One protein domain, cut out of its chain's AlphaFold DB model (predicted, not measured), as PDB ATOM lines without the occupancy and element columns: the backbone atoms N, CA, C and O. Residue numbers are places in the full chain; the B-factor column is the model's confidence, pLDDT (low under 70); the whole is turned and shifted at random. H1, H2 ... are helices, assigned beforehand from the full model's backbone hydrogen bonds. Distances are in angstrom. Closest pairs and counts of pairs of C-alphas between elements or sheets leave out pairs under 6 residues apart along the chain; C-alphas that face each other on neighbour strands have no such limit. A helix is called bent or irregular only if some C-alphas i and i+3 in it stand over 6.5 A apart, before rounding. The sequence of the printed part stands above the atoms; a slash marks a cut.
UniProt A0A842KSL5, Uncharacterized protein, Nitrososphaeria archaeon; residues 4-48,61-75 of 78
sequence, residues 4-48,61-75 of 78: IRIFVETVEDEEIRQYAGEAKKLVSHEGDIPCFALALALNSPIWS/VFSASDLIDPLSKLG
ATOM      1  N   ILE A   4      38.107  15.436  52.477       86.62
ATOM      2  CA  ILE A   4      37.848  16.395  51.383       86.62
ATOM      3  C   ILE A   4      36.752  15.881  50.445       86.62
ATOM      4  O   ILE A   4      35.954  16.666  49.935       86.62
ATOM      5  N   ARG A   5      36.660  14.558  50.271       88.31
ATOM      6  CA  ARG A   5      35.673  13.918  49.389       88.31
ATOM      7  C   ARG A   5      34.234  14.064  49.887       88.31
ATOM      8  O   ARG A   5      33.311  13.755  49.149       88.31
ATOM      9  N   ILE A   6      34.032  14.541  51.119       92.25
ATOM     10  CA  ILE A   6      32.702  14.884  51.643       92.25
ATOM     11  C   ILE A   6      32.127  16.106  50.908       92.25
ATOM     12  O   ILE A   6      30.917  16.195  50.727       92.25
ATOM     13  N   PHE A   7      32.988  17.038  50.491       92.06
ATOM     14  CA  PHE A   7      32.583  18.325  49.911       92.06
ATOM     15  C   PHE A   7      33.028  18.514  48.463       92.06
ATOM     16  O   PHE A   7      32.544  19.422  47.793       92.06
ATOM     17  N   VAL A   8      33.966  17.692  47.995       91.88
ATOM     18  CA  VAL A   8      34.534  17.787  46.653       91.88
ATOM     19  C   VAL A   8      34.255  16.502  45.902       91.88
ATOM     20  O   VAL A   8      34.701  15.423  46.296       91.88
ATOM     21  N   GLU A   9      33.552  16.651  44.789       92.06
ATOM     22  CA  GLU A   9      33.405  15.616  43.782       92.06
ATOM     23  C   GLU A   9      34.547  15.734  42.769       92.06
ATOM     24  O   GLU A   9      34.901  16.829  42.327       92.06
ATOM     25  N   THR A  10      35.159  14.601  42.433       92.69
ATOM     26  CA  THR A  10      36.172  14.515  41.380       92.69
ATOM     27  C   THR A  10      35.520  13.989  40.116       92.69
ATOM     28  O   THR A  10      34.814  12.988  40.177       92.69
ATOM     29  N   VAL A  11      35.807  14.631  38.990       93.25
ATOM     30  CA  VAL A  11      35.322  14.229  37.669       93.25
ATOM     31  C   VAL A  11      36.516  13.773  36.844       93.25
ATOM     32  O   VAL A  11      37.569  14.411  36.894       93.25
ATOM     33  N   GLU A  12      36.370  12.670  36.114       95.12
ATOM     34  CA  GLU A  12      37.432  12.162  35.247       95.12
ATOM     35  C   GLU A  12      37.515  12.983  33.950       95.12
ATOM     36  O   GLU A  12      36.501  13.385  33.373       95.12
ATOM     37  N   ASP A  13      38.728  13.186  33.430       93.00
ATOM     38  CA  ASP A  13      38.958  14.004  32.228       93.00
ATOM     39  C   ASP A  13      38.152  13.519  31.009       93.00
ATOM     40  O   ASP A  13      37.700  14.324  30.190       93.00
ATOM     41  N   GLU A  14      37.946  12.203  30.877       95.94
ATOM     42  CA  GLU A  14      37.209  11.618  29.751       95.94
ATOM     43  C   GLU A  14      35.730  12.053  29.740       95.94
ATOM     44  O   GLU A  14      35.150  12.206  28.665       95.94
ATOM     45  N   GLU A  15      35.138  12.334  30.908       95.19
ATOM     46  CA  GLU A  15      33.743  12.784  31.036       95.19
ATOM     47  C   GLU A  15      33.544  14.195  30.463       95.19
ATOM     48  O   GLU A  15      32.500  14.511  29.883       95.19
ATOM     49  N   ILE A  16      34.575  15.039  30.565       96.81
ATOM     50  CA  ILE A  16      34.533  16.443  30.135       96.81
ATOM     51  C   ILE A  16      35.270  16.693  28.815       96.81
ATOM     52  O   ILE A  16      35.218  17.797  28.266       96.81
ATOM     53  N   ARG A  17      35.927  15.674  28.254       96.19
ATOM     54  CA  ARG A  17      36.795  15.787  27.072       96.19
ATOM     55  C   ARG A  17      36.113  16.417  25.859       96.19
ATOM     56  O   ARG A  17      36.748  17.170  25.120       96.19
ATOM     57  N   GLN A  18      34.820  16.156  25.666       97.75
ATOM     58  CA  GLN A  18      34.030  16.742  24.574       97.75
ATOM     59  C   GLN A  18      33.943  18.280  24.642       97.75
ATOM     60  O   GLN A  18      33.806  18.931  23.607       97.75
ATOM     61  N   TYR A  19      34.098  18.869  25.833       98.12
ATOM     62  CA  TYR A  19      34.048  20.316  26.058       98.12
ATOM     63  C   TYR A  19      35.415  20.997  25.932       98.12
ATOM     64  O   TYR A  19      35.476  22.219  25.796       98.12
ATOM     65  N   ALA A  20      36.520  20.242  25.901       96.75
ATOM     66  CA  ALA A  20      37.874  20.800  25.859       96.75
ATOM     67  C   ALA A  20      38.108  21.730  24.654       96.75
ATOM     68  O   ALA A  20      38.782  22.753  24.765       96.75
ATOM     69  N   GLY A  21      37.518  21.408  23.498       97.31
ATOM     70  CA  GLY A  21      37.631  22.230  22.290       97.31
ATOM     71  C   GLY A  21      36.898  23.573  22.384       97.31
ATOM     72  O   GLY A  21      37.335  24.551  21.776       97.31
ATOM     73  N   GLU A  22      35.797  23.633  23.134       97.62
ATOM     74  CA  GLU A  22      35.090  24.883  23.428       97.62
ATOM     75  C   GLU A  22      35.837  25.668  24.506       97.62
ATOM     76  O   GLU A  22      36.158  26.833  24.288       97.62
ATOM     77  N   ALA A  23      36.222  25.004  25.597       97.75
ATOM     78  CA  ALA A  23      36.993  25.586  26.691       97.75
ATOM     79  C   ALA A  23      38.299  26.243  26.217       97.75
ATOM     80  O   ALA A  23      38.597  27.365  26.614       97.75
ATOM     81  N   LYS A  24      39.030  25.620  25.280       97.62
ATOM     82  CA  LYS A  24      40.261  26.184  24.697       97.62
ATOM     83  C   LYS A  24      40.062  27.548  24.022       97.62
ATOM     84  O   LYS A  24      41.014  28.305  23.900       97.62
ATOM     85  N   LYS A  25      38.849  27.873  23.569       97.25
ATOM     86  CA  LYS A  25      38.536  29.178  22.958       97.25
ATOM     87  C   LYS A  25      38.239  30.262  23.997       97.25
ATOM     88  O   LYS A  25      38.165  31.429  23.628       97.25
ATOM     89  N   LEU A  26      38.014  29.872  25.251       96.88
ATOM     90  CA  LEU A  26      37.598  30.751  26.345       96.88
ATOM     91  C   LEU A  26      38.767  31.190  27.233       96.88
ATOM     92  O   LEU A  26      38.602  32.122  28.016       96.88
ATOM     93  N   VAL A  27      39.924  30.535  27.121       95.44
ATOM     94  CA  VAL A  27      41.077  30.740  28.006       95.44
ATOM     95  C   VAL A  27      42.341  31.100  27.233       95.44
ATOM     96  O   VAL A  27      42.558  30.629  26.116       95.44
ATOM     97  N   SER A  28      43.200  31.905  27.858       92.81
ATOM     98  CA  SER A  28      44.519  32.276  27.330       92.81
ATOM     99  C   SER A  28      45.566  31.177  27.552       92.81
ATOM    100  O   SER A  28      46.471  31.002  26.733       92.81
ATOM    101  N   HIS A  29      45.451  30.423  28.651       94.88
ATOM    102  CA  HIS A  29      46.415  29.399  29.047       94.88
ATOM    103  C   HIS A  29      45.800  28.001  28.992       94.88
ATOM    104  O   HIS A  29      44.708  27.755  29.496       94.88
ATOM    105  N   GLU A  30      46.533  27.046  28.415       94.75
ATOM    106  CA  GLU A  30      46.032  25.673  28.251       94.75
ATOM    107  C   GLU A  30      45.769  24.962  29.588       94.75
ATOM    108  O   GLU A  30      44.916  24.081  29.652       94.75
ATOM    109  N   GLY A  31      46.452  25.375  30.661       95.38
ATOM    110  CA  GLY A  31      46.238  24.842  32.009       95.38
ATOM    111  C   GLY A  31      44.848  25.130  32.585       95.38
ATOM    112  O   GLY A  31      44.404  24.394  33.460       95.38
ATOM    113  N   ASP A  32      44.140  26.134  32.065       96.25
ATOM    114  CA  ASP A  32      42.805  26.522  32.538       96.25
ATOM    115  C   ASP A  32      41.676  25.787  31.799       96.25
ATOM    116  O   ASP A  32      40.506  25.864  32.189       96.25
ATOM    117  N   ILE A  33      42.015  25.045  30.735       96.88
ATOM    118  CA  ILE A  33      41.055  24.293  29.919       96.88
ATOM    119  C   ILE A  33      40.216  23.329  30.770       96.88
ATOM    120  O   ILE A  33      38.998  23.345  30.585       96.88
ATOM    121  N   PRO A  34      40.777  22.522  31.699       96.44
ATOM    122  CA  PRO A  34      39.978  21.585  32.489       96.44
ATOM    123  C   PRO A  34      38.897  22.280  33.329       96.44
ATOM    124  O   PRO A  34      37.759  21.820  33.355       96.44
ATOM    125  N   CYS A  35      39.207  23.433  33.936       95.69
ATOM    126  CA  CYS A  35      38.240  24.208  34.721       95.69
ATOM    127  C   CYS A  35      37.061  24.690  33.866       95.69
ATOM    128  O   CYS A  35      35.904  24.531  34.253       95.69
ATOM    129  N   PHE A  36      37.338  25.244  32.682       97.75
ATOM    130  CA  PHE A  36      36.283  25.691  31.770       97.75
ATOM    131  C   PHE A  36      35.524  24.528  31.133       97.75
ATOM    132  O   PHE A  36      34.311  24.621  30.964       97.75
ATOM    133  N   ALA A  37      36.197  23.425  30.807       98.06
ATOM    134  CA  ALA A  37      35.548  22.229  30.281       98.06
ATOM    135  C   ALA A  37      34.567  21.642  31.304       98.06
ATOM    136  O   ALA A  37      33.434  21.325  30.945       98.06
ATOM    137  N   LEU A  38      34.962  21.582  32.579       97.81
ATOM    138  CA  LEU A  38      34.093  21.149  33.669       97.81
ATOM    139  C   LEU A  38      32.902  22.099  33.864       97.81
ATOM    140  O   LEU A  38      31.765  21.648  33.963       97.81
ATOM    141  N   ALA A  39      33.136  23.413  33.852       97.94
ATOM    142  CA  ALA A  39      32.071  24.407  33.977       97.94
ATOM    143  C   ALA A  39      31.042  24.318  32.838       97.94
ATOM    144  O   ALA A  39      29.838  24.383  33.083       97.94
ATOM    145  N   LEU A  40      31.505  24.113  31.601       98.12
ATOM    146  CA  LEU A  40      30.644  23.888  30.439       98.12
ATOM    147  C   LEU A  40      29.848  22.581  30.560       98.12
ATOM    148  O   LEU A  40      28.657  22.576  30.253       98.12
ATOM    149  N   ALA A  41      30.483  21.501  31.025       97.50
ATOM    150  CA  ALA A  41      29.836  20.204  31.215       97.50
ATOM    151  C   ALA A  41      28.716  20.261  32.263       97.50
ATOM    152  O   ALA A  41      27.629  19.727  32.047       97.50
ATOM    153  N   LEU A  42      28.970  20.948  33.378       96.31
ATOM    154  CA  LEU A  42      28.027  21.086  34.490       96.31
ATOM    155  C   LEU A  42      27.041  22.247  34.312       96.31
ATOM    156  O   LEU A  42      26.125  22.396  35.120       96.31
ATOM    157  N   ASN A  43      27.228  23.081  33.283       96.56
ATOM    158  CA  ASN A  43      26.531  24.357  33.119       96.56
ATOM    159  C   ASN A  43      26.582  25.203  34.410       96.56
ATOM    160  O   ASN A  43      25.566  25.705  34.893       96.56
ATOM    161  N   SER A  44      27.781  25.308  34.986       97.00
ATOM    162  CA  SER A  44      28.034  25.950  36.277       97.00
ATOM    163  C   SER A  44      28.901  27.199  36.113       97.00
ATOM    164  O   SER A  44      29.794  27.212  35.263       97.00
ATOM    165  N   PRO A  45      28.706  28.235  36.949       97.44
ATOM    166  CA  PRO A  45      29.680  29.309  37.079       97.44
ATOM    167  C   PRO A  45      31.012  28.805  37.660       97.44
ATOM    168  O   PRO A  45      31.062  27.772  38.336       97.44
ATOM    169  N   ILE A  46      32.081  29.573  37.439       96.94
ATOM    170  CA  ILE A  46      33.409  29.376  38.041       96.94
ATOM    171  C   ILE A  46      33.650  30.457  39.095       96.94
ATOM    172  O   ILE A  46      33.313  31.623  38.901       96.94
ATOM    173  N   TRP A  47      34.312  30.089  40.190       96.12
ATOM    174  CA  TRP A  47      34.894  31.051  41.121       96.12
ATOM    175  C   TRP A  47      36.396  31.205  40.852       96.12
ATOM    176  O   TRP A  47      37.160  30.257  41.021       96.12
ATOM    177  N   SER A  48      36.830  32.392  40.420       96.12
ATOM    178  CA  SER A  48      38.245  32.719  40.209       96.12
ATOM    179  C   SER A  48      38.493  34.226  40.314       96.12
ATOM    180  O   SER A  48      37.662  35.042  39.920       96.12
ATOM    181  N   VAL A  61      31.572  33.964  35.705       97.69
ATOM    182  CA  VAL A  61      32.753  33.939  36.572       97.69
ATOM    183  C   VAL A  61      32.559  34.918  37.714       97.69
ATOM    184  O   VAL A  61      32.407  36.120  37.489       97.69
ATOM    185  N   PHE A  62      32.622  34.408  38.938       97.06
ATOM    186  CA  PHE A  62      32.602  35.201  40.160       97.06
ATOM    187  C   PHE A  62      34.024  35.390  40.683       97.06
ATOM    188  O   PHE A  62      34.802  34.440  40.729       97.06
ATOM    189  N   SER A  63      34.364  36.602  41.113       96.06
ATOM    190  CA  SER A  63      35.523  36.842  41.976       96.06
ATOM    191  C   SER A  63      35.153  36.610  43.444       96.06
ATOM    192  O   SER A  63      33.984  36.467  43.799       96.06
ATOM    193  N   ALA A  64      36.144  36.631  44.336       94.62
ATOM    194  CA  ALA A  64      35.883  36.588  45.775       94.62
ATOM    195  C   ALA A  64      34.958  37.731  46.239       94.62
ATOM    196  O   ALA A  64      34.054  37.493  47.033       94.62
ATOM    197  N   SER A  65      35.130  38.950  45.712       92.06
ATOM    198  CA  SER A  65      34.262  40.086  46.056       92.06
ATOM    199  C   SER A  65      32.812  39.869  45.620       92.06
ATOM    200  O   SER A  65      31.901  40.249  46.348       92.06
ATOM    201  N   ASP A  66      32.597  39.217  44.473       94.00
ATOM    202  CA  ASP A  66      31.247  38.950  43.969       94.00
ATOM    203  C   ASP A  66      30.483  37.956  44.861       94.00
ATOM    204  O   ASP A  66      29.254  37.983  44.897       94.00
ATOM    205  N   LEU A  67      31.202  37.099  45.599       93.25
ATOM    206  CA  LEU A  67      30.623  36.104  46.505       93.25
ATOM    207  C   LEU A  67      30.532  36.590  47.959       93.25
ATOM    208  O   LEU A  67      29.536  36.324  48.628       93.25
ATOM    209  N   ILE A  68      31.533  37.315  48.467       92.75
ATOM    210  CA  ILE A  68      31.575  37.753  49.875       92.75
ATOM    211  C   ILE A  68      30.412  38.689  50.209       92.75
ATOM    212  O   ILE A  68      29.778  38.531  51.254       92.75
ATOM    213  N   ASP A  69      30.101  39.643  49.333       88.31
ATOM    214  CA  ASP A  69      29.029  40.614  49.560       88.31
ATOM    215  C   ASP A  69      27.648  39.955  49.764       88.31
ATOM    216  O   ASP A  69      26.978  40.264  50.759       88.31
ATOM    217  N   PRO A  70      27.174  39.052  48.878       89.75
ATOM    218  CA  PRO A  70      25.907  38.360  49.093       89.75
ATOM    219  C   PRO A  70      25.957  37.386  50.275       89.75
ATOM    220  O   PRO A  70      24.988  37.325  51.029       89.75
ATOM    221  N   LEU A  71      27.069  36.675  50.493       90.56
ATOM    222  CA  LEU A  71      27.205  35.754  51.629       90.56
ATOM    223  C   LEU A  71      27.146  36.490  52.976       90.56
ATOM    224  O   LEU A  71      26.421  36.067  53.879       90.56
ATOM    225  N   SER A  72      27.794  37.652  53.075       89.81
ATOM    226  CA  SER A  72      27.751  38.506  54.267       89.81
ATOM    227  C   SER A  72      26.325  38.963  54.584       89.81
ATOM    228  O   SER A  72      25.913  38.973  55.744       89.81
ATOM    229  N   LYS A  73      25.526  39.288  53.556       90.94
ATOM    230  CA  LYS A  73      24.102  39.645  53.716       90.94
ATOM    231  C   LYS A  73      23.244  38.473  54.198       90.94
ATOM    232  O   LYS A  73      22.214  38.704  54.824       90.94
ATOM    233  N   LEU A  74      23.663  37.238  53.927       91.94
ATOM    234  CA  LEU A  74      23.024  36.011  54.415       91.94
ATOM    235  C   LEU A  74      23.500  35.607  55.822       91.94
ATOM    236  O   LEU A  74      23.064  34.583  56.342       91.94
ATOM    237  N   GLY A  75      24.371  36.402  56.453       90.69
ATOM    238  CA  GLY A  75      24.922  36.120  57.782       90.69
ATOM    239  C   GLY A  75      26.039  35.073  57.784       90.69
ATOM    240  O   GLY A  75      26.455  34.637  58.855       90.69
TER     241      GLY A  75
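What this domain is: This is residues 4 to 48 and 61 to 75 of the 78 residues of an uncharacterized protein of Nitrososphaeria archaeon (UniProt A0A842KSL5). H2, the longest helix, crosses H1 nearly at right angles to make a small core, while H3 lies away from both, its residues 68 to 73 sticking out. A short parallel pairing of residues 46 to 47 with 61 to 62 lies between H2 and H3. The 60 printed residues hold H1, H2 and H3 in that order and no named strand: all helix, loose, radius of gyration of the C-alphas 13.8 A, spans 39 by 29 by 18 A.

Where its parts are: H2, residues 30 to 42, runs 19.6 A from C-alpha 30 at (46.032, 25.673, 28.251); it is irregular, C-alphas 31 and 34 being 7.1 A apart. H1, residues 13 to 23, runs 13.0 A and is irregular, C-alphas 15 and 18 being 7.6 A apart. H3, residues 64 to 73, runs 14.5 A to C-alpha 73 at (24.102, 39.645, 53.716).

How they stand to each other: H2 touches H1, about perpendicular at 75 degrees; their closest C-alphas, Ala 37 and Tyr 19, are 4.9 A apart. H3 is apart from both. O i to N i+4 pairs within hydrogen-bond range are 7 of 9 in H2, 4 of 6 in H3 and 2 of 7 in H1, which has 4 of 8 O i to N i+3 pairs within range.

The domain as a whole: Residues 4 to 10 and 68 to 75 stand free. Residues 49 to 60 are cut out, C-alphas 48 and 61 being 6.7 A apart. No printed residue has pLDDT under 70.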